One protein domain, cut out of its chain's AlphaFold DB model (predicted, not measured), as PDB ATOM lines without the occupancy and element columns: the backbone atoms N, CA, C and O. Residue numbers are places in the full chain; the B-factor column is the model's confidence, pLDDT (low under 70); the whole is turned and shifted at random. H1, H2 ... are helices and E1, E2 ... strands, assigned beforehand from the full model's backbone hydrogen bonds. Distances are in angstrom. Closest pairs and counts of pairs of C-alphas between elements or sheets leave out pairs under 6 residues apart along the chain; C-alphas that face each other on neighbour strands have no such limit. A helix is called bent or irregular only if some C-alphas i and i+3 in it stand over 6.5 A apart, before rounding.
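AT A GLANCE: This is residues 5 to 142 and 195 to 232 of the 451 residues of the protein "Integrator complex subunit 10" of Anopheles maculatus (UniProt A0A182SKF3). Three long helices, H2, H3 and H5, run nearly side by side as a loose up-and-down bundle, each against the one before. H4 packs along H5, H6 and H7 make a V across H5, H1 packs slantwise on H2, and the small strand hairpin E1 and E2 lies beyond the end of H5. The 176 printed residues run H1 H2 H3 H4 H5 E1 E2 H6 H7, mostly helix, with an antiparallel sheet E1 - E2. The whole is compact, radius of gyration of the C-alphas 17.4 A, spanning 52 by 37 by 28 A.

IN THESE COORDINATES: Find C-alpha 5 at (369.580, 331.385, 189.326), where H1, residues 5 to 16, begins; it is only just irregular, C-alphas 10 and 13 being 6.9 A apart. Next come H2, 25 to 44, 28.5 A long; H3, 50 to 72, 32.5 A; H4, 86 to 99; and H5, 108 to 128, 30.1 A. E1 is 130 to 132, E2 139 to 142, H6 197 to 208; H7, 211 to 224, ends at C-alpha 224, (352.606, 344.187, 161.743).

HOW THE PARTS SIT: Look first at the hub, H5: it touches H4 at a shallow tilt of 16 degrees, closest C-alphas Ile 93 and Ile 110, 6.7 A, a helical hairpin. Its residues 111 to 115 alone touch H6, closest C-alphas Leu 111 and Met 199, 6.7 A; residues 122 to 126 alone touch H7, about perpendicular at 74 degrees, closest C-alphas Ile 126 and Trp 216, 6.8 A. H2 and H3 touch as a hairpin, closest C-alphas Met 43 and Ser 54, 5.3 A; H5 is close to H3 but not clearly touching, closest C-alphas Gly 69 and Gln 109, 7.8 A. H1 and H2 only just touch, with 3 pairs of C-alphas within 8 A, the closest Lys 5 and Tyr 38, 7.0 A. In the hairpin E1 and E2, N 131 and O 140 are within hydrogen-bond range, 2.8 A. Every O i to N i+4 pair is within range in H2, H3, H4, H5 and H6, but 4 of 8 in H1 and 8 of 10 in H7.

THE WHOLE: The C-alphas farthest apart, Pro 101 and Asp 135, are 54.6 A apart. Residues 143 to 194 are not printed; C-alphas 142 and 195 are 29.2 A apart across the cut. The link from H3 to H4 is long. Look for pLDDT under 70 at residues 46 to 49, 101 to 106, 135 to 136 and 230.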
ATOM      1  N   LYS A   5     370.083 330.074 189.770       84.50
ATOM      2  CA  LYS A   5     369.580 331.385 189.326       84.50
ATOM      3  C   LYS A   5     368.875 332.146 190.458       84.50
ATOM      4  O   LYS A   5     369.125 333.333 190.626       84.50
ATOM      5  N   GLU A   6     368.063 331.467 191.270       84.69
ATOM      6  CA  GLU A   6     367.410 332.069 192.444       84.69
ATOM      7  C   GLU A   6     368.427 332.573 193.466       84.69
ATOM      8  O   GLU A   6     368.337 333.723 193.889       84.69
ATOM      9  N   MET A   7     369.426 331.755 193.814       86.75
ATOM     10  CA  MET A   7     370.488 332.171 194.740       86.75
ATOM     11  C   MET A   7     371.281 333.359 194.176       86.75
ATOM     12  O   MET A   7     371.584 334.312 194.892       86.75
ATOM     13  N   LEU A   8     371.584 333.344 192.873       87.56
ATOM     14  CA  LEU A   8     372.318 334.428 192.223       87.56
ATOM     15  C   LEU A   8     371.579 335.771 192.323       87.56
ATOM     16  O   LEU A   8     372.188 336.774 192.697       87.56
ATOM     17  N   PHE A   9     370.286 335.802 191.994       88.06
ATOM     18  CA  PHE A   9     369.533 337.056 191.905       88.06
ATOM     19  C   PHE A   9     368.925 337.525 193.227       88.06
ATOM     20  O   PHE A   9     368.833 338.734 193.439       88.06
ATOM     21  N   ASN A  10     368.538 336.608 194.116       85.06
ATOM     22  CA  ASN A  10     367.886 336.957 195.380       85.06
ATOM     23  C   ASN A  10     368.866 337.083 196.551       85.06
ATOM     24  O   ASN A  10     368.551 337.769 197.520       85.06
ATOM     25  N   GLU A  11     370.049 336.466 196.465       85.06
ATOM     26  CA  GLU A  11     371.025 336.459 197.560       85.06
ATOM     27  C   GLU A  11     372.354 337.095 197.135       85.06
ATOM     28  O   GLU A  11     372.777 338.084 197.727       85.06
ATOM     29  N   ALA A  12     373.000 336.595 196.077       85.81
ATOM     30  CA  ALA A  12     374.370 336.990 195.745       85.81
ATOM     31  C   ALA A  12     374.495 338.414 195.168       85.81
ATOM     32  O   ALA A  12     375.309 339.198 195.655       85.81
ATOM     33  N   ILE A  13     373.701 338.773 194.148       86.44
ATOM     34  CA  ILE A  13     373.728 340.124 193.555       86.44
ATOM     35  C   ILE A  13     373.381 341.210 194.588       86.44
ATOM     36  O   ILE A  13     374.117 342.198 194.666       86.44
ATOM     37  N   PRO A  14     372.330 341.051 195.419       86.69
ATOM     38  CA  PRO A  14     371.997 342.032 196.444       86.69
ATOM     39  C   PRO A  14     373.146 342.396 197.389       86.69
ATOM     40  O   PRO A  14     373.285 343.563 197.757       86.69
ATOM     41  N   LEU A  15     374.006 341.431 197.728       86.38
ATOM     42  CA  LEU A  15     375.164 341.649 198.600       86.38
ATOM     43  C   LEU A  15     376.244 342.534 197.966       86.38
ATOM     44  O   LEU A  15     377.018 343.167 198.685       86.38
ATOM     45  N   VAL A  16     376.298 342.602 196.634       85.62
ATOM     46  CA  VAL A  16     377.336 343.333 195.894       85.62
ATOM     47  C   VAL A  16     376.835 344.612 195.218       85.62
ATOM     48  O   VAL A  16     377.640 345.319 194.615       85.62
ATOM     49  N   TYR A  17     375.556 344.987 195.366       81.81
ATOM     50  CA  TYR A  17     375.022 346.234 194.789       81.81
ATOM     51  C   TYR A  17     375.806 347.480 195.218       81.81
ATOM     52  O   TYR A  17     376.061 348.364 194.403       81.81
ATOM     53  N   ASN A  18     376.211 347.543 196.491       79.12
ATOM     54  CA  ASN A  18     376.914 348.699 197.055       79.12
ATOM     55  C   ASN A  18     378.404 348.738 196.689       79.12
ATOM     56  O   ASN A  18     379.035 349.789 196.778       79.12
ATOM     57  N   ARG A  19     378.982 347.596 196.298       83.31
ATOM     58  CA  ARG A  19     380.388 347.478 195.909       83.31
ATOM     59  C   ARG A  19     380.510 346.467 194.779       83.31
ATOM     60  O   ARG A  19     380.781 345.290 195.011       83.31
ATOM     61  N   ALA A  20     380.290 346.955 193.563       80.50
ATOM     62  CA  ALA A  20     380.312 346.116 192.381       80.50
ATOM     63  C   ALA A  20     381.706 345.482 192.186       80.50
ATOM     64  O   ALA A  20     382.715 346.188 192.279       80.50
ATOM     65  N   PRO A  21     381.783 344.164 191.938       84.00
ATOM     66  CA  PRO A  21     383.045 343.493 191.672       84.00
ATOM     67  C   PRO A  21     383.600 343.893 190.302       84.00
ATOM     68  O   PRO A  21     382.849 344.186 189.369       84.00
ATOM     69  N   GLU A  22     384.923 343.846 190.158       85.56
ATOM     70  CA  GLU A  22     385.559 343.942 188.846       85.56
ATOM     71  C   GLU A  22     385.295 342.649 188.069       85.56
ATOM     72  O   GLU A  22     385.827 341.585 188.385       85.56
ATOM     73  N   LEU A  23     384.425 342.734 187.063       87.88
ATOM     74  CA  LEU A  23     384.049 341.613 186.210       87.88
ATOM     75  C   LEU A  23     384.458 341.887 184.768       87.88
ATOM     76  O   LEU A  23     384.290 342.990 184.249       87.88
ATOM     77  N   ALA A  24     384.943 340.846 184.091       90.69
ATOM     78  CA  ALA A  24     385.195 340.917 182.660       90.69
ATOM     79  C   ALA A  24     383.881 341.231 181.911       90.69
ATOM     80  O   ALA A  24     382.861 340.598 182.204       90.69
ATOM     81  N   PRO A  25     383.882 342.113 180.891       89.19
ATOM     82  CA  PRO A  25     382.656 342.541 180.210       89.19
ATOM     83  C   PRO A  25     381.779 341.395 179.690       89.19
ATOM     84  O   PRO A  25     380.556 341.455 179.772       89.19
ATOM     85  N   LYS A  26     382.395 340.305 179.212       90.25
ATOM     86  CA  LYS A  26     381.679 339.099 178.762       90.25
ATOM     87  C   LYS A  26     380.814 338.480 179.866       90.25
ATOM     88  O   LYS A  26     379.681 338.104 179.588       90.25
ATOM     89  N   LEU A  27     381.322 338.413 181.099       91.12
ATOM     90  CA  LEU A  27     380.580 337.877 182.245       91.12
ATOM     91  C   LEU A  27     379.431 338.807 182.644       91.12
ATOM     92  O   LEU A  27     378.356 338.329 182.983       91.12
ATOM     93  N   VAL A  28     379.625 340.125 182.542       91.69
ATOM     94  CA  VAL A  28     378.564 341.106 182.820       91.69
ATOM     95  C   VAL A  28     377.425 340.991 181.797       91.69
ATOM     96  O   VAL A  28     376.255 340.976 182.172       91.69
ATOM     97  N   HIS A  29     377.741 340.824 180.507       91.75
ATOM     98  CA  HIS A  29     376.723 340.572 179.478       91.75
ATOM     99  C   HIS A  29     375.985 339.243 179.696       91.75
ATOM    100  O   HIS A  29     374.766 339.190 179.546       91.75
ATOM    101  N   GLN A  30     376.699 338.182 180.084       91.50
ATOM    102  CA  GLN A  30     376.080 336.899 180.435       91.50
ATOM    103  C   GLN A  30     375.160 337.030 181.651       91.50
ATOM    104  O   GLN A  30     374.055 336.496 181.631       91.50
ATOM    105  N   LEU A  31     375.569 337.786 182.674       91.81
ATOM    106  CA  LEU A  31     374.747 338.063 183.849       91.81
ATOM    107  C   LEU A  31     373.425 338.741 183.463       91.81
ATOM    108  O   LEU A  31     372.366 338.323 183.930       91.81
ATOM    109  N   MET A  32     373.474 339.741 182.575       91.69
ATOM    110  CA  MET A  32     372.271 340.397 182.048       91.69
ATOM    111  C   MET A  32     371.383 339.439 181.252       91.69
ATOM    112  O   MET A  32     370.172 339.429 181.462       91.69
ATOM    113  N   ALA A  33     371.957 338.605 180.381       91.44
ATOM    114  CA  ALA A  33     371.193 337.624 179.611       91.44
ATOM    115  C   ALA A  33     370.487 336.599 180.519       91.44
ATOM    116  O   ALA A  33     369.292 336.357 180.362       91.44
ATOM    117  N   VAL A  34     371.195 336.061 181.520       91.81
ATOM    118  CA  VAL A  34     370.636 335.107 182.495       91.81
ATOM    119  C   VAL A  34     369.569 335.767 183.375       91.81
ATOM    120  O   VAL A  34     368.571 335.129 183.704       91.81
ATOM    121  N   CYS A  35     369.741 337.045 183.729       91.75
ATOM    122  CA  CYS A  35     368.730 337.837 184.437       91.75
ATOM    123  C   CYS A  35     367.452 337.962 183.613       91.75
ATOM    124  O   CYS A  35     366.357 337.705 184.111       91.75
ATOM    125  N   PHE A  36     367.604 338.360 182.351       89.31
ATOM    126  CA  PHE A  36     366.491 338.550 181.436       89.31
ATOM    127  C   PHE A  36     365.716 337.244 181.240       89.31
ATOM    128  O   PHE A  36     364.501 337.221 181.408       89.31
ATOM    129  N   GLU A  37     366.425 336.140 181.006       90.06
ATOM    130  CA  GLU A  37     365.841 334.803 180.913       90.06
ATOM    131  C   GLU A  37     365.096 334.401 182.198       90.06
ATOM    132  O   GLU A  37     363.966 333.919 182.134       90.06
ATOM    133  N   TYR A  38     365.706 334.589 183.372       90.00
ATOM    134  CA  TYR A  38     365.131 334.173 184.653       90.00
ATOM    135  C   TYR A  38     363.817 334.904 184.967       90.00
ATOM    136  O   TYR A  38     362.788 334.258 185.179       90.00
ATOM    137  N   TYR A  39     363.829 336.240 184.949       90.50
ATOM    138  CA  TYR A  39     362.657 337.032 185.328       90.50
ATOM    139  C   TYR A  39     361.552 337.013 184.270       90.50
ATOM    140  O   TYR A  39     360.377 337.035 184.632       90.50
ATOM    141  N   LEU A  40     361.886 336.929 182.976       88.31
ATOM    142  CA  LEU A  40     360.855 336.796 181.944       88.31
ATOM    143  C   LEU A  40     360.163 335.438 182.000       88.31
ATOM    144  O   LEU A  40     358.940 335.403 181.926       88.31
ATOM    145  N   ASN A  41     360.894 334.337 182.201       87.44
ATOM    146  CA  ASN A  41     360.254 333.034 182.403       87.44
ATOM    147  C   ASN A  41     359.368 333.043 183.659       87.44
ATOM    148  O   ASN A  41     358.257 332.523 183.628       87.44
ATOM    149  N   GLN A  42     359.804 333.686 184.747       86.94
ATOM    150  CA  GLN A  42     358.975 333.843 185.947       86.94
ATOM    151  C   GLN A  42     357.680 334.625 185.670       86.94
ATOM    152  O   GLN A  42     356.623 334.247 186.164       86.94
ATOM    153  N   MET A  43     357.754 335.688 184.867       86.44
ATOM    154  CA  MET A  43     356.604 336.513 184.491       86.44
ATOM    155  C   MET A  43     355.640 335.809 183.523       86.44
ATOM    156  O   MET A  43     354.432 336.038 183.579       86.44
ATOM    157  N   LEU A  44     356.174 334.994 182.611       81.62
ATOM    158  CA  LEU A  44     355.411 334.266 181.594       81.62
ATOM    159  C   LEU A  44     354.763 332.986 182.140       81.62
ATOM    160  O   LEU A  44     353.807 332.487 181.545       81.62
ATOM    161  N   ASN A  45     355.246 332.477 183.274       79.62
ATOM    162  CA  ASN A  45     354.639 331.351 183.973       79.62
ATOM    163  C   ASN A  45     353.348 331.770 184.695       79.62
ATOM    164  O   ASN A  45     353.242 332.860 185.262       79.62
ATOM    165  N   ASP A  46     352.350 330.886 184.670       62.31
ATOM    166  CA  ASP A  46     351.023 331.185 185.205       62.31
ATOM    167  C   ASP A  46     351.055 331.238 186.742       62.31
ATOM    168  O   ASP A  46     351.290 330.230 187.407       62.31
ATOM    169  N   THR A  47     350.873 332.433 187.309       64.81
ATOM    170  CA  THR A  47     350.841 332.681 188.759       64.81
ATOM    171  C   THR A  47     349.545 333.395 189.137       64.81
ATOM    172  O   THR A  47     349.056 334.235 188.379       64.81
ATOM    173  N   GLU A  48     348.999 333.083 190.318       59.38
ATOM    174  CA  GLU A  48     347.727 333.637 190.820       59.38
ATOM    175  C   GLU A  48     347.739 335.182 190.898       59.38
ATOM    176  O   GLU A  48     346.716 335.818 190.657       59.38
ATOM    177  N   ASP A  49     348.917 335.791 191.106       69.88
ATOM    178  CA  ASP A  49     349.142 337.242 191.241       69.88
ATOM    179  C   ASP A  49     349.942 337.858 190.067       69.88
ATOM    180  O   ASP A  49     350.816 338.716 190.240       69.88
ATOM    181  N   ARG A  50     349.634 337.450 188.827       73.75
ATOM    182  CA  ARG A  50     350.374 337.818 187.597       73.75
ATOM    183  C   ARG A  50     350.739 339.308 187.473       73.75
ATOM    184  O   ARG A  50     351.843 339.642 187.045       73.75
ATOM    185  N   ALA A  51     349.836 340.222 187.838       75.62
ATOM    186  CA  ALA A  51     350.066 341.665 187.697       75.62
ATOM    187  C   ALA A  51     351.129 342.209 188.668       75.62
ATOM    188  O   ALA A  51     351.900 343.098 188.301       75.62
ATOM    189  N   ARG A  52     351.173 341.682 189.898       78.31
ATOM    190  CA  ARG A  52     352.162 342.071 190.907       78.31
ATOM    191  C   ARG A  52     353.518 341.460 190.578       78.31
ATOM    192  O   ARG A  52     354.498 342.194 190.494       78.31
ATOM    193  N   THR A  53     353.533 340.160 190.278       84.19
ATOM    194  CA  THR A  53     354.731 339.432 189.843       84.19
ATOM    195  C   THR A  53     355.385 340.116 188.642       84.19
ATOM    196  O   THR A  53     356.580 340.386 188.670       84.19
ATOM    197  N   SER A  54     354.601 340.498 187.627       85.69
ATOM    198  CA  SER A  54     355.099 341.206 186.439       85.69
ATOM    199  C   SER A  54     355.807 342.526 186.781       85.69
ATOM    200  O   SER A  54     356.927 342.768 186.332       85.69
ATOM    201  N   ALA A  55     355.191 343.373 187.612       87.38
ATOM    202  CA  ALA A  55     355.776 344.663 187.983       87.38
ATOM    203  C   ALA A  55     357.086 344.503 188.777       87.38
ATOM    204  O   ALA A  55     358.042 345.249 188.546       87.38
ATOM    205  N   ASP A  56     357.139 343.521 189.680       89.88
ATOM    206  CA  ASP A  56     358.332 343.218 190.469       89.88
ATOM    207  C   ASP A  56     359.461 342.651 189.585       89.88
ATOM    208  O   ASP A  56     360.602 343.110 189.685       89.88
ATOM    209  N   CYS A  57     359.149 341.741 188.652       91.81
ATOM    210  CA  CYS A  57     360.102 341.218 187.667       91.81
ATOM    211  C   CYS A  57     360.710 342.341 186.814       91.81
ATOM    212  O   CYS A  57     361.933 342.417 186.678       91.81
ATOM    213  N   TRP A  58     359.891 343.260 186.290       93.25
ATOM    214  CA  TRP A  58     360.401 344.396 185.518       93.25
ATOM    215  C   TRP A  58     361.296 345.302 186.348       93.25
ATOM    216  O   TRP A  58     362.384 345.665 185.902       93.25
ATOM    217  N   LYS A  59     360.897 345.624 187.582       92.62
ATOM    218  CA  LYS A  59     361.738 346.409 188.487       92.62
ATOM    219  C   LYS A  59     363.121 345.767 188.652       92.62
ATOM    220  O   LYS A  59     364.124 346.467 188.531       92.62
ATOM    221  N   LYS A  60     363.183 344.443 188.836       92.88
ATOM    222  CA  LYS A  60     364.446 343.697 188.953       92.88
ATOM    223  C   LYS A  60     365.287 343.690 187.684       92.88
ATOM    224  O   LYS A  60     366.495 343.904 187.770       92.88
ATOM    225  N   ILE A  61     364.668 343.520 186.516       94.06
ATOM    226  CA  ILE A  61     365.367 343.601 185.225       94.06
ATOM    227  C   ILE A  61     366.048 344.970 185.066       94.06
ATOM    228  O   ILE A  61     367.224 345.038 184.712       94.06
ATOM    229  N   PHE A  62     365.343 346.061 185.379       94.19
ATOM    230  CA  PHE A  62     365.895 347.415 185.280       94.19
ATOM    231  C   PHE A  62     366.957 347.722 186.351       94.19
ATOM    232  O   PHE A  62     367.944 348.384 186.042       94.19
ATOM    233  N   GLU A  63     366.805 347.219 187.583       92.69
ATOM    234  CA  GLU A  63     367.837 347.317 188.634       92.69
ATOM    235  C   GLU A  63     369.143 346.628 188.208       92.69
ATOM    236  O   GLU A  63     370.234 347.159 188.423       92.69
ATOM    237  N   ILE A  64     369.047 345.456 187.573       92.94
ATOM    238  CA  ILE A  64     370.219 344.715 187.093       92.94
ATOM    239  C   ILE A  64     370.828 345.375 185.854       92.94
ATOM    240  O   ILE A  64     372.053 345.423 185.750       92.94
ATOM    241  N   LEU A  65     370.015 345.938 184.953       93.75
ATOM    242  CA  LEU A  65     370.510 346.744 183.834       93.75
ATOM    243  C   LEU A  65     371.347 347.933 184.332       93.75
ATOM    244  O   LEU A  65     372.443 348.156 183.824       93.75
ATOM    245  N   ASP A  66     370.864 348.664 185.340       92.12
ATOM    246  CA  ASP A  66     371.590 349.791 185.943       92.12
ATOM    247  C   ASP A  66     372.884 349.333 186.636       92.12
ATOM    248  O   ASP A  66     373.952 349.909 186.421       92.12
ATOM    249  N   PHE A  67     372.827 348.249 187.415       91.94
ATOM    250  CA  PHE A  67     374.002 347.675 188.076       91.94
ATOM    251  C   PHE A  67     375.085 347.238 187.078       91.94
ATOM    252  O   PHE A  67     376.245 347.633 187.202       91.94
ATOM    253  N   CYS A  68     374.712 346.466 186.059       92.69
ATOM    254  CA  CYS A  68     375.631 346.022 185.015       92.69
ATOM    255  C   CYS A  68     376.149 347.197 184.175       92.69
ATOM    256  O   CYS A  68     377.337 347.243 183.851       92.69
ATOM    257  N   GLY A  69     375.289 348.177 183.885       91.31
ATOM    258  CA  GLY A  69     375.662 349.413 183.202       91.31
ATOM    259  C   GLY A  69     376.728 350.200 183.963       91.31
ATOM    260  O   GLY A  69     377.694 350.649 183.354       91.31
ATOM    261  N   LYS A  70     376.639 350.284 185.298       90.81
ATOM    262  CA  LYS A  70     377.671 350.916 186.143       90.81
ATOM    263  C   LYS A  70     379.026 350.210 186.046       90.81
ATOM    264  O   LYS A  70     380.043 350.889 185.931       90.81
ATOM    265  N   ILE A  71     379.049 348.872 186.044       91.06
ATOM    266  CA  ILE A  71     380.291 348.089 185.880       91.06
ATOM    267  C   ILE A  71     380.915 348.350 184.503       91.06
ATOM    268  O   ILE A  71     382.123 348.545 184.387       91.06
ATOM    269  N   LEU A  72     380.081 348.390 183.460       90.88
ATOM    270  CA  LEU A  72     380.504 348.603 182.073       90.88
ATOM    271  C   LEU A  72     380.711 350.079 181.706       90.88
ATOM    272  O   LEU A  72     381.128 350.367 180.586       90.88
ATOM    273  N   LYS A  73     380.449 351.004 182.640       89.25
ATOM    274  CA  LYS A  73     380.497 352.463 182.439       89.25
ATOM    275  C   LYS A  73     379.600 352.937 181.288       89.25
ATOM    276  O   LYS A  73     379.970 353.820 180.520       89.25
ATOM    277  N   TRP A  74     378.430 352.322 181.164       91.12
ATOM    278  CA  TRP A  74     377.399 352.710 180.210       91.12
ATOM    279  C   TRP A  74     376.698 353.998 180.623       91.12
ATOM    280  O   TRP A  74     376.581 354.313 181.808       91.12
ATOM    281  N   GLU A  75     376.173 354.708 179.628       89.75
ATOM    282  CA  GLU A  75     375.281 355.840 179.858       89.75
ATOM    283  C   GLU A  75     374.043 355.363 180.646       89.75
ATOM    284  O   GLU A  75     373.406 354.391 180.227       89.75
ATOM    285  N   PRO A  76     373.661 355.997 181.769       89.75
ATOM    286  CA  PRO A  76     372.529 355.539 182.569       89.75
ATOM    287  C   PRO A  76     371.230 355.466 181.761       89.75
ATOM    288  O   PRO A  76     370.899 356.389 181.011       89.75
ATOM    289  N   PHE A  77     370.471 354.381 181.927       91.12
ATOM    290  CA  PHE A  77     369.169 354.210 181.279       91.12
ATOM    291  C   PHE A  77     368.007 354.655 182.182       91.12
ATOM    292  O   PHE A  77     368.191 355.037 183.337       91.12
ATOM    293  N   VAL A  78     366.786 354.640 181.645       89.50
ATOM    294  CA  VAL A  78     365.575 355.019 182.384       89.50
ATOM    295  C   VAL A  78     365.181 353.899 183.350       89.50
ATOM    296  O   VAL A  78     365.065 352.746 182.947       89.50
ATOM    297  N   LEU A  79     364.928 354.240 184.616       88.94
ATOM    298  CA  LEU A  79     364.415 353.300 185.621       88.94
ATOM    299  C   LEU A  79     362.976 352.876 185.310       88.94
ATOM    300  O   LEU A  79     362.195 353.677 184.800       88.94
ATOM    301  N   TYR A  80     362.593 351.654 185.682       87.69
ATOM    302  CA  TYR A  80     361.222 351.172 185.509       87.69
ATOM    303  C   TYR A  80     360.196 352.034 186.262       87.69
ATOM    304  O   TYR A  80     360.347 352.325 187.450       87.69
ATOM    305  N   LYS A  81     359.107 352.384 185.575       85.81
ATOM    306  CA  LYS A  81     357.895 352.960 186.165       85.81
ATOM    307  C   LYS A  81     356.694 352.166 185.668       85.81
ATOM    308  O   LYS A  81     356.623 351.854 184.488       85.81
ATOM    309  N   LYS A  82     355.710 351.895 186.528       76.94
ATOM    310  CA  LYS A  82     354.485 351.185 186.110       76.94
ATOM    311  C   LYS A  82     353.745 351.935 184.993       76.94
ATOM    312  O   LYS A  82     353.282 351.328 184.038       76.94
ATOM    313  N   SER A  83     353.696 353.262 185.083       79.62
ATOM    314  CA  SER A  83     353.196 354.167 184.044       79.62
ATOM    315  C   SER A  83     354.331 354.616 183.112       79.62
ATOM    316  O   SER A  83     354.606 355.813 182.983       79.62
ATOM    317  N   TRP A  84     355.088 353.666 182.558       84.69
ATOM    318  CA  TRP A  84     356.210 353.996 181.683       84.69
ATOM    319  C   TRP A  84     355.720 354.717 180.417       84.69
ATOM    320  O   TRP A  84     354.719 354.336 179.808       84.69
ATOM    321  N   SER A  85     356.431 355.774 180.026       86.50
ATOM    322  CA  SER A  85     356.144 356.518 178.797       86.50
ATOM    323  C   SER A  85     356.948 355.914 177.656       86.50
ATOM    324  O   SER A  85     358.175 356.003 177.660       86.50
ATOM    325  N   LYS A  86     356.261 355.310 176.683       86.12
ATOM    326  CA  LYS A  86     356.903 354.663 175.532       86.12
ATOM    327  C   LYS A  86     357.871 355.614 174.816       86.12
ATOM    328  O   LYS A  86     359.014 355.240 174.560       86.12
ATOM    329  N   ASP A  87     357.471 356.874 174.650       85.56
ATOM    330  CA  ASP A  87     358.297 357.918 174.037       85.56
ATOM    331  C   ASP A  87     359.583 358.202 174.813       85.56
ATOM    332  O   ASP A  87     360.646 358.284 174.208       85.56
ATOM    333  N   VAL A  88     359.529 358.297 176.147       89.81
ATOM    334  CA  VAL A  88     360.718 358.584 176.972       89.81
ATOM    335  C   VAL A  88     361.777 357.489 176.823       89.81
ATOM    336  O   VAL A  88     362.970 357.780 176.717       89.81
ATOM    337  N   TYR A  89     361.356 356.224 176.787       91.00
ATOM    338  CA  TYR A  89     362.275 355.093 176.661       91.00
ATOM    339  C   TYR A  89     362.849 355.011 175.246       91.00
ATOM    340  O   TYR A  89     364.065 354.881 175.092       91.00
ATOM    341  N   CYS A  90     362.008 355.170 174.220       87.75
ATOM    342  CA  CYS A  90     362.447 355.228 172.827       87.75
ATOM    343  C   CYS A  90     363.419 356.396 172.584       87.75
ATOM    344  O   CYS A  90     364.482 356.201 171.997       87.75
ATOM    345  N   GLN A  91     363.121 357.591 173.102       89.75
ATOM    346  CA  GLN A  91     364.003 358.758 173.012       89.75
ATOM    347  C   GLN A  91     365.344 358.519 173.708       89.75
ATOM    348  O   GLN A  91     366.381 358.901 173.163       89.75
ATOM    349  N   LYS A  92     365.367 357.857 174.876       92.19
ATOM    350  CA  LYS A  92     366.635 357.535 175.548       92.19
ATOM    351  C   LYS A  92     367.463 356.525 174.749       92.19
ATOM    352  O   LYS A  92     368.678 356.688 174.684       92.19
ATOM    353  N   ILE A  93     366.837 355.534 174.106       90.56
ATOM    354  CA  ILE A  93     367.534 354.607 173.197       90.56
ATOM    355  C   ILE A  93     368.148 355.372 172.020       90.56
ATOM    356  O   ILE A  93     369.331 355.199 171.739       90.56
ATOM    357  N   ILE A  94     367.382 356.256 171.375       87.69
ATOM    358  CA  ILE A  94     367.869 357.090 170.264       87.69
ATOM    359  C   ILE A  94     369.027 357.985 170.720       87.69
ATOM    360  O   ILE A  94     370.025 358.121 170.019       87.69
ATOM    361  N   HIS A  95     368.928 358.578 171.909       89.31
ATOM    362  CA  HIS A  95     369.997 359.385 172.483       89.31
ATOM    363  C   HIS A  95     371.284 358.570 172.689       89.31
ATOM    364  O   HIS A  95     372.339 359.008 172.246       89.31
ATOM    365  N   ILE A  96     371.198 357.374 173.283       88.25
ATOM    366  CA  ILE A  96     372.352 356.474 173.456       88.25
ATOM    367  C   ILE A  96     372.933 356.066 172.095       88.25
ATOM    368  O   ILE A  96     374.148 356.087 171.923       88.25
ATOM    369  N   TYR A  97     372.079 355.756 171.117       85.38
ATOM    370  CA  TYR A  97     372.499 355.445 169.749       85.38
ATOM    371  C   TYR A  97     373.275 356.602 169.104       85.38
ATOM    372  O   TYR A  97     374.302 356.380 168.470       85.38
ATOM    373  N   ASN A  98     372.823 357.841 169.302       84.50
ATOM    374  CA  ASN A  98     373.476 359.029 168.753       84.50
ATOM    375  C   ASN A  98     374.792 359.389 169.462       84.50
ATOM    376  O   ASN A  98     375.630 360.055 168.857       84.50
ATOM    377  N   LEU A  99     374.968 358.987 170.723       83.50
ATOM    378  CA  LEU A  99     376.209 359.180 171.478       83.50
ATOM    379  C   LEU A  99     377.297 358.158 171.122       83.50
ATOM    380  O   LEU A  99     378.461 358.405 171.431       83.50
ATOM    381  N   ASP A 100     376.946 357.026 170.502       73.38
ATOM    382  CA  ASP A 100     377.916 355.993 170.142       73.38
ATOM    383  C   ASP A 100     378.853 356.497 169.020       73.38
ATOM    384  O   ASP A 100     378.397 356.701 167.886       73.38
ATOM    385  N   PRO A 101     380.164 356.670 169.292       57.59
ATOM    386  CA  PRO A 101     381.122 357.204 168.324       57.59
ATOM    387  C   PRO A 101     381.267 356.343 167.062       57.59
ATOM    388  O   PRO A 101     381.702 356.851 166.030       57.59
ATOM    389  N   PHE A 102     380.883 355.065 167.114       55.47
ATOM    390  CA  PHE A 102     380.956 354.150 165.977       55.47
ATOM    391  C   PHE A 102     379.603 353.919 165.292       55.47
ATOM    392  O   PHE A 102     379.557 353.179 164.308       55.47
ATOM    393  N   ARG A 103     378.498 354.493 165.813       60.34
ATOM    394  CA  ARG A 103     377.114 354.065 165.498       60.34
ATOM    395  C   ARG A 103     377.015 352.536 165.439       60.34
ATOM    396  O   ARG A 103     376.394 351.979 164.530       60.34
ATOM    397  N   SER A 104     377.760 351.862 166.316       52.72
ATOM    398  CA  SER A 104     378.165 350.497 166.050       52.72
ATOM    399  C   SER A 104     376.959 349.591 166.169       52.72
ATOM    400  O   SER A 104     376.268 349.507 167.184       52.72
ATOM    401  N   THR A 105     376.781 348.827 165.111       51.56
ATOM    402  CA  THR A 105     375.950 347.639 164.991       51.56
ATOM    403  C   THR A 105     376.247 346.555 166.043       51.56
ATOM    404  O   THR A 105     375.692 345.469 165.967       51.56
ATOM    405  N   GLU A 106     377.098 346.829 167.036       61.12
ATOM    406  CA  GLU A 106     377.586 345.898 168.059       61.12
ATOM    407  C   GLU A 106     377.395 346.423 169.494       61.12
ATOM    408  O   GLU A 106     377.779 345.749 170.457       61.12
ATOM    409  N   SER A 107     376.800 347.612 169.675       81.19
ATOM    410  CA  SER A 107     376.582 348.186 171.004       81.19
ATOM    411  C   SER A 107     375.672 347.292 171.851       81.19
ATOM    412  O   SER A 107     374.444 347.285 171.718       81.19
ATOM    413  N   LYS A 108     376.287 346.540 172.774       88.56
ATOM    414  CA  LYS A 108     375.576 345.661 173.713       88.56
ATOM    415  C   LYS A 108     374.615 346.444 174.607       88.56
ATOM    416  O   LYS A 108     373.566 345.913 174.959       88.56
ATOM    417  N   GLN A 109     374.912 347.711 174.909       91.12
ATOM    418  CA  GLN A 109     373.989 348.580 175.637       91.12
ATOM    419  C   GLN A 109     372.674 348.753 174.870       91.12
ATOM    420  O   GLN A 109     371.598 348.553 175.430       91.12
ATOM    421  N   ILE A 110     372.760 349.086 173.579       91.06
ATOM    422  CA  ILE A 110     371.587 349.285 172.722       91.06
ATOM    423  C   ILE A 110     370.815 347.977 172.573       91.06
ATOM    424  O   ILE A 110     369.596 347.985 172.717       91.06
ATOM    425  N   LEU A 111     371.517 346.855 172.374       92.12
ATOM    426  CA  LEU A 111     370.915 345.523 172.309       92.12
ATOM    427  C   LEU A 111     370.043 345.232 173.541       92.12
ATOM    428  O   LEU A 111     368.862 344.923 173.386       92.12
ATOM    429  N   PHE A 112     370.587 345.349 174.758       93.12
ATOM    430  CA  PHE A 112     369.832 345.040 175.978       93.12
ATOM    431  C   PHE A 112     368.705 346.049 176.231       93.12
ATOM    432  O   PHE A 112     367.578 345.632 176.499       93.12
ATOM    433  N   CYS A 113     368.957 347.354 176.088       93.69
ATOM    434  CA  CYS A 113     367.930 348.382 176.279       93.69
ATOM    435  C   CYS A 113     366.765 348.219 175.290       93.69
ATOM    436  O   CYS A 113     365.605 348.229 175.702       93.69
ATOM    437  N   ALA A 114     367.055 348.028 173.999       93.31
ATOM    438  CA  ALA A 114     366.030 347.839 172.975       93.31
ATOM    439  C   ALA A 114     365.282 346.514 173.147       93.31
ATOM    440  O   ALA A 114     364.070 346.486 172.972       93.31
ATOM    441  N   THR A 115     365.961 345.436 173.556       93.81
ATOM    442  CA  THR A 115     365.312 344.147 173.855       93.81
ATOM    443  C   THR A 115     364.351 344.271 175.042       93.81
ATOM    444  O   THR A 115     363.218 343.802 174.964       93.81
ATOM    445  N   ILE A 116     364.761 344.943 176.125       93.62
ATOM    446  CA  ILE A 116     363.912 345.175 177.303       93.62
ATOM    447  C   ILE A 116     362.670 345.986 176.924       93.62
ATOM    448  O   ILE A 116     361.554 345.578 177.242       93.62
ATOM    449  N   VAL A 117     362.849 347.107 176.216       94.38
ATOM    450  CA  VAL A 117     361.731 347.966 175.794       94.38
ATOM    451  C   VAL A 117     360.822 347.248 174.795       94.38
ATOM    452  O   VAL A 117     359.604 347.354 174.915       94.38
ATOM    453  N   PHE A 118     361.387 346.465 173.871       94.88
ATOM    454  CA  PHE A 118     360.628 345.627 172.943       94.88
ATOM    455  C   PHE A 118     359.727 344.640 173.687       94.88
ATOM    456  O   PHE A 118     358.526 344.616 173.441       94.88
ATOM    457  N   VAL A 119     360.273 343.850 174.618       93.56
ATOM    458  CA  VAL A 119     359.488 342.836 175.343       93.56
ATOM    459  C   VAL A 119     358.454 343.478 176.272       93.56
ATOM    460  O   VAL A 119     357.334 342.978 176.366       93.56
ATOM    461  N   LEU A 120     358.783 344.609 176.905       92.88
ATOM    462  CA  LEU A 120     357.845 345.372 177.734       92.88
ATOM    463  C   LEU A 120     356.663 345.912 176.908       92.88
ATOM    464  O   LEU A 120     355.508 345.735 177.291       92.88
ATOM    465  N   ALA A 121     356.936 346.526 175.751       94.00
ATOM    466  CA  ALA A 121     355.898 346.984 174.827       94.00
ATOM    467  C   ALA A 121     355.065 345.821 174.273       94.00
ATOM    468  O   ALA A 121     353.844 345.929 174.156       94.00
ATOM    469  N   LEU A 122     355.720 344.697 173.975       93.44
ATOM    470  CA  LEU A 122     355.078 343.503 173.445       93.44
ATOM    471  C   LEU A 122     354.113 342.897 174.462       93.44
ATOM    472  O   LEU A 122     353.006 342.527 174.090       93.44
ATOM    473  N   GLN A 123     354.481 342.852 175.742       91.50
ATOM    474  CA  GLN A 123     353.588 342.393 176.803       91.50
ATOM    475  C   GLN A 123     352.310 343.241 176.883       91.50
ATOM    476  O   GLN A 123     351.213 342.678 176.894       91.50
ATOM    477  N   ASP A 124     352.445 344.573 176.913       90.81
ATOM    478  CA  ASP A 124     351.296 345.489 176.930       90.81
ATOM    479  C   ASP A 124     350.425 345.273 175.675       90.81
ATOM    480  O   ASP A 124     349.205 345.143 175.773       90.81
ATOM    481  N   TYR A 125     351.045 345.163 174.493       92.44
ATOM    482  CA  TYR A 125     350.347 344.934 173.222       92.44
ATOM    483  C   TYR A 125     349.577 343.606 173.182       92.44
ATOM    484  O   TYR A 125     348.416 343.570 172.768       92.44
ATOM    485  N   ILE A 126     350.186 342.510 173.638       91.19
ATOM    486  CA  ILE A 126     349.523 341.202 173.721       91.19
ATOM    487  C   ILE A 126     348.374 341.247 174.735       91.19
ATOM    488  O   ILE A 126     347.323 340.656 174.490       91.19
ATOM    489  N   GLY A 127     348.534 341.997 175.831       89.38
ATOM    490  CA  GLY A 127     347.458 342.285 176.776       89.38
ATOM    491  C   GLY A 127     346.273 342.997 176.119       89.38
ATOM    492  O   GLY A 127     345.138 342.560 176.277       89.38
ATOM    493  N   TYR A 128     346.528 344.032 175.318       90.12
ATOM    494  CA  TYR A 128     345.484 344.751 174.576       90.12
ATOM    495  C   TYR A 128     344.883 343.956 173.412       90.12
ATOM    496  O   TYR A 128     343.776 344.257 172.967       90.12
ATOM    497  N   SER A 129     345.582 342.919 172.948       88.06
ATOM    498  CA  SER A 129     345.105 342.010 171.903       88.06
ATOM    499  C   SER A 129     344.040 341.023 172.412       88.06
ATOM    500  O   SER A 129     343.551 340.193 171.644       88.06
ATOM    501  N   LYS A 130     343.677 341.091 173.703       88.75
ATOM    502  CA  LYS A 130     342.652 340.263 174.349       88.75
ATOM    503  C   LYS A 130     341.707 341.132 175.170       88.75
ATOM    504  O   LYS A 130     342.111 341.801 176.115       88.75
ATOM    505  N   LEU A 131     340.421 341.073 174.858       86.12
ATOM    506  CA  LEU A 131     339.372 341.757 175.604       86.12
ATOM    507  C   LEU A 131     338.708 340.771 176.557       86.12
ATOM    508  O   LEU A 131     338.132 339.775 176.126       86.12
ATOM    509  N   ARG A 132     338.766 341.055 177.857       82.12
ATOM    510  CA  ARG A 132     338.053 340.274 178.874       82.12
ATOM    511  C   ARG A 132     336.666 340.859 179.105       82.12
ATOM    512  O   ARG A 132     336.514 342.068 179.269       82.12
ATOM    513  N   SER A 133     335.657 339.994 179.138       75.56
ATOM    514  CA  SER A 133     334.312 340.369 179.583       75.56
ATOM    515  C   SER A 133     334.319 340.861 181.034       75.56
ATOM    516  O   SER A 133     335.182 340.477 181.823       75.56
ATOM    517  N   LYS A 134     333.302 341.655 181.400       70.38
ATOM    518  CA  LYS A 134     333.025 342.056 182.790       70.38
ATOM    519  C   LYS A 134     332.885 340.852 183.726       70.38
ATOM    520  O   LYS A 134     333.266 340.944 184.885       70.38
ATOM    521  N   ASP A 135     332.400 339.731 183.198       68.56
ATOM    522  CA  ASP A 135     332.227 338.482 183.943       68.56
ATOM    523  C   ASP A 135     333.550 337.701 184.090       68.56
ATOM    524  O   ASP A 135     333.594 336.671 184.750       68.56
ATOM    525  N   GLY A 136     334.635 338.144 183.440       67.75
ATOM    526  CA  GLY A 136     335.969 337.533 183.492       67.75
ATOM    527  C   GLY A 136     336.123 336.197 182.751       67.75
ATOM    528  O   GLY A 136     337.252 335.754 182.554       67.75
ATOM    529  N   ILE A 137     335.017 335.580 182.321       70.38
ATOM    530  CA  ILE A 137     334.979 334.221 181.751       70.38
ATOM    531  C   ILE A 137     335.279 334.203 180.246       70.38
ATOM    532  O   ILE A 137     335.982 333.317 179.771       70.38
ATOM    533  N   THR A 138     334.747 335.158 179.478       74.00
ATOM    534  CA  THR A 138     334.923 335.173 178.016       74.00
ATOM    535  C   THR A 138     336.044 336.122 177.610       74.00
ATOM    536  O   THR A 138     335.985 337.319 177.911       74.00
ATOM    537  N   GLU A 139     337.036 335.590 176.898       81.94
ATOM    538  CA  GLU A 139     338.068 336.359 176.202       81.94
ATOM    539  C   GLU A 139     337.706 336.501 174.721       81.94
ATOM    540  O   GLU A 139     337.386 335.518 174.055       81.94
ATOM    541  N   THR A 140     337.785 337.724 174.208       87.75
ATOM    542  CA  THR A 140     337.633 338.036 172.787       87.75
ATOM    543  C   THR A 140     338.982 338.476 172.239       87.75
ATOM    544  O   THR A 140     339.586 339.423 172.744       87.75
ATOM    545  N   GLU A 141     339.452 337.814 171.189       89.81
ATOM    546  CA  GLU A 141     340.685 338.198 170.505       89.81
ATOM    547  C   GLU A 141     340.495 339.478 169.683       89.81
ATOM    548  O   GLU A 141     339.442 339.708 169.085       89.81
ATOM    549  N   VAL A 142     341.534 340.307 169.640       91.38
ATOM    550  CA  VAL A 142     341.616 341.502 168.797       91.38
ATOM    551  C   VAL A 142     342.699 341.280 167.750       91.38
ATOM    552  O   VAL A 142     343.822 340.856 168.047       91.38
ATOM    553  N   SER A 195     368.687 345.973 162.502       87.50
ATOM    554  CA  SER A 195     369.439 346.929 161.681       87.50
ATOM    555  C   SER A 195     370.670 346.320 161.003       87.50
ATOM    556  O   SER A 195     371.155 346.863 160.014       87.50
ATOM    557  N   ASN A 196     371.189 345.210 161.535       85.81
ATOM    558  CA  ASN A 196     372.364 344.505 161.033       85.81
ATOM    559  C   ASN A 196     372.378 343.037 161.498       85.81
ATOM    560  O   ASN A 196     371.663 342.666 162.433       85.81
ATOM    561  N   ASP A 197     373.236 342.217 160.886       88.25
ATOM    562  CA  ASP A 197     373.297 340.775 161.153       88.25
ATOM    563  C   ASP A 197     373.804 340.416 162.558       88.25
ATOM    564  O   ASP A 197     373.349 339.423 163.126       88.25
ATOM    565  N   VAL A 198     374.695 341.220 163.150       88.31
ATOM    566  CA  VAL A 198     375.246 340.967 164.492       88.31
ATOM    567  C   VAL A 198     374.173 341.174 165.561       88.31
ATOM    568  O   VAL A 198     373.893 340.249 166.322       88.31
ATOM    569  N   MET A 199     373.503 342.334 165.577       88.75
ATOM    570  CA  MET A 199     372.377 342.594 166.487       88.75
ATOM    571  C   MET A 199     371.256 341.584 166.294       88.75
ATOM    572  O   MET A 199     370.710 341.096 167.279       88.75
ATOM    573  N   LYS A 200     370.940 341.232 165.043       90.75
ATOM    574  CA  LYS A 200     369.907 340.244 164.742       90.75
ATOM    575  C   LYS A 200     370.261 338.871 165.314       90.75
ATOM    576  O   LYS A 200     369.401 338.229 165.916       90.75
ATOM    577  N   ALA A 201     371.507 338.424 165.151       91.62
ATOM    578  CA  ALA A 201     371.980 337.154 165.693       91.62
ATOM    579  C   ALA A 201     371.992 337.159 167.229       91.62
ATOM    580  O   ALA A 201     371.490 336.221 167.848       91.62
ATOM    581  N   ASP A 202     372.503 338.225 167.845       90.81
ATOM    582  CA  ASP A 202     372.533 338.379 169.299       90.81
ATOM    583  C   ASP A 202     371.121 338.436 169.905       90.81
ATOM    584  O   ASP A 202     370.834 337.776 170.905       90.81
ATOM    585  N   PHE A 203     370.213 339.196 169.290       92.44
ATOM    586  CA  PHE A 203     368.812 339.268 169.698       92.44
ATOM    587  C   PHE A 203     368.132 337.905 169.563       92.44
ATOM    588  O   PHE A 203     367.470 337.456 170.498       92.44
ATOM    589  N   ALA A 204     368.346 337.201 168.446       91.38
ATOM    590  CA  ALA A 204     367.819 335.854 168.261       91.38
ATOM    591  C   ALA A 204     368.302 334.901 169.367       91.38
ATOM    592  O   ALA A 204     367.492 334.154 169.910       91.38
ATOM    593  N   GLN A 205     369.578 334.966 169.766       90.06
ATOM    594  CA  GLN A 205     370.098 334.170 170.884       90.06
ATOM    595  C   GLN A 205     369.397 334.486 172.211       90.06
ATOM    596  O   GLN A 205     369.052 333.562 172.942       90.06
ATOM    597  N   LEU A 206     369.140 335.765 172.511       88.69
ATOM    598  CA  LEU A 206     368.428 336.165 173.731       88.69
ATOM    599  C   LEU A 206     366.981 335.650 173.754       88.69
ATOM    600  O   LEU A 206     366.517 335.167 174.786       88.69
ATOM    601  N   ILE A 207     366.278 335.730 172.622       88.38
ATOM    602  CA  ILE A 207     364.876 335.299 172.508       88.38
ATOM    603  C   ILE A 207     364.751 333.770 172.518       88.38
ATOM    604  O   ILE A 207     363.807 333.244 173.106       88.38
ATOM    605  N   LEU A 208     365.700 333.041 171.917       86.38
ATOM    606  CA  LEU A 208     365.695 331.570 171.880       86.38
ATOM    607  C   LEU A 208     365.721 330.934 173.277       86.38
ATOM    608  O   LEU A 208     365.182 329.844 173.460       86.38
ATOM    609  N   CYS A 209     366.290 331.619 174.271       82.38
ATOM    610  CA  CYS A 209     366.299 331.168 175.664       82.38
ATOM    611  C   CYS A 209     364.928 331.288 176.362       82.38
ATOM    612  O   CYS A 209     364.789 330.867 177.509       82.38
ATOM    613  N   ILE A 210     363.916 331.865 175.702       84.12
ATOM    614  CA  ILE A 210     362.594 332.146 176.277       84.12
ATOM    615  C   ILE A 210     361.507 331.641 175.312       84.12
ATOM    616  O   ILE A 210     360.919 332.417 174.555       84.12
ATOM    617  N   PRO A 211     361.196 330.331 175.317       78.75
ATOM    618  CA  PRO A 211     360.313 329.721 174.320       78.75
ATOM    619  C   PRO A 211     358.917 330.353 174.257       78.75
ATOM    620  O   PRO A 211     358.354 330.511 173.179       78.75
ATOM    621  N   GLN A 212     358.365 330.765 175.400       78.00
ATOM    622  CA  GLN A 212     357.030 331.372 175.506       78.00
ATOM    623  C   GLN A 212     356.931 332.720 174.768       78.00
ATOM    624  O   GLN A 212     355.858 333.092 174.291       78.00
ATOM    625  N   LEU A 213     358.055 333.426 174.606       86.75
ATOM    626  CA  LEU A 213     358.122 334.702 173.897       86.75
ATOM    627  C   LEU A 213     357.946 334.532 172.381       86.75
ATOM    628  O   LEU A 213     357.486 335.455 171.710       86.75
ATOM    629  N   SER A 214     358.244 333.344 171.841       86.12
ATOM    630  CA  SER A 214     358.089 333.051 170.409       86.12
ATOM    631  C   SER A 214     356.654 333.264 169.917       86.12
ATOM    632  O   SER A 214     356.458 333.871 168.866       86.12
ATOM    633  N   GLY A 215     355.647 332.864 170.703       85.81
ATOM    634  CA  GLY A 215     354.237 333.057 170.360       85.81
ATOM    635  C   GLY A 215     353.830 334.534 170.336       85.81
ATOM    636  O   GLY A 215     353.090 334.959 169.449       85.81
ATOM    637  N   TRP A 216     354.357 335.341 171.261       90.81
ATOM    638  CA  TRP A 216     354.109 336.786 171.288       90.81
ATOM    639  C   TRP A 216     354.750 337.483 170.088       90.81
ATOM    640  O   TRP A 216     354.094 338.280 169.419       90.81
ATOM    641  N   VAL A 217     356.004 337.141 169.774       90.88
ATOM    642  CA  VAL A 217     356.704 337.670 168.596       90.88
ATOM    643  C   VAL A 217     355.979 337.260 167.314       90.88
ATOM    644  O   VAL A 217     355.774 338.098 166.442       90.88
ATOM    645  N   GLN A 218     355.523 336.009 167.208       89.19
ATOM    646  CA  GLN A 218     354.769 335.541 166.047       89.19
ATOM    647  C   GLN A 218     353.473 336.342 165.851       89.19
ATOM    648  O   GLN A 218     353.219 336.802 164.739       89.19
ATOM    649  N   LYS A 219     352.683 336.555 166.916       88.31
ATOM    650  CA  LYS A 219     351.466 337.387 166.869       88.31
ATOM    651  C   LYS A 219     351.779 338.821 166.442       88.31
ATOM    652  O   LYS A 219     351.124 339.335 165.541       88.31
ATOM    653  N   PHE A 220     352.813 339.430 167.022       90.88
ATOM    654  CA  PHE A 220     353.272 340.765 166.639       90.88
ATOM    655  C   PHE A 220     353.625 340.858 165.149       90.88
ATOM    656  O   PHE A 220     353.175 341.783 164.479       90.88
ATOM    657  N   LEU A 221     354.388 339.902 164.611       89.06
ATOM    658  CA  LEU A 221     354.774 339.908 163.197       89.06
ATOM    659  C   LEU A 221     353.568 339.706 162.277       89.06
ATOM    660  O   LEU A 221     353.446 340.385 161.260       89.06
ATOM    661  N   ILE A 222     352.664 338.801 162.651       87.31
ATOM    662  CA  ILE A 222     351.385 338.595 161.970       87.31
ATOM    663  C   ILE A 222     350.605 339.910 161.863       87.31
ATOM    664  O   ILE A 222     350.139 340.259 160.780       87.31
ATOM    665  N   ASP A 223     350.481 340.649 162.967       87.31
ATOM    666  CA  ASP A 223     349.753 341.913 162.986       87.31
ATOM    667  C   ASP A 223     350.485 342.987 162.182       87.31
ATOM    668  O   ASP A 223     349.892 343.582 161.286       87.31
ATOM    669  N   LEU A 224     351.786 343.179 162.419       83.50
ATOM    670  CA  LEU A 224     352.606 344.187 161.743       83.50
ATOM    671  C   LEU A 224     352.552 344.061 160.209       83.50
ATOM    672  O   LEU A 224     352.448 345.059 159.489       83.50
ATOM    673  N   TYR A 225     352.602 342.828 159.704       80.56
ATOM    674  CA  TYR A 225     352.549 342.543 158.270       80.56
ATOM    675  C   TYR A 225     351.135 342.256 157.752       80.56
ATOM    676  O   TYR A 225     350.984 341.990 156.563       80.56
ATOM    677  N   ALA A 226     350.111 342.324 158.610       74.56
ATOM    678  CA  ALA A 226     348.735 341.924 158.311       74.56
ATOM    679  C   ALA A 226     348.641 340.541 157.626       74.56
ATOM    680  O   ALA A 226     347.798 340.325 156.761       74.56
ATOM    681  N   SER A 227     349.522 339.603 157.980       73.75
ATOM    682  CA  SER A 227     349.660 338.307 157.306       73.75
ATOM    683  C   SER A 227     348.801 337.218 157.951       73.75
ATOM    684  O   SER A 227     348.253 337.387 159.042       73.75
ATOM    685  N   THR A 228     348.659 336.075 157.273       71.88
ATOM    686  CA  THR A 228     348.013 334.887 157.844       71.88
ATOM    687  C   THR A 228     349.057 333.946 158.447       71.88
ATOM    688  O   THR A 228     350.100 333.672 157.856       71.88
ATOM    689  N   GLY A 229     348.784 333.465 159.659       70.25
ATOM    690  CA  GLY A 229     349.635 332.557 160.419       70.25
ATOM    691  C   GLY A 229     349.090 331.130 160.441       70.25
ATOM    692  O   GLY A 229     347.919 330.880 160.160       70.25
ATOM    693  N   THR A 230     349.943 330.175 160.810       64.94
ATOM    694  CA  THR A 230     349.592 328.747 160.908       64.94
ATOM    695  C   THR A 230     348.812 328.386 162.173       64.94
ATOM    696  O   THR A 230     348.154 327.353 162.200       64.94
ATOM    697  N   THR A 231     348.864 329.227 163.206       72.31
ATOM    698  CA  THR A 231     348.272 328.996 164.536       72.31
ATOM    699  C   THR A 231     346.932 329.710 164.752       72.31
ATOM    700  O   THR A 231     346.390 329.671 165.852       72.31
ATOM    701  N   MET A 232     346.397 330.365 163.717       83.06
ATOM    702  CA  MET A 232     345.172 331.167 163.789       83.06
ATOM    703  C   MET A 232     343.900 330.319 163.783       83.06
ATOM    704  O   MET A 232     343.843 329.259 163.153       83.06
TER     705      MET A 232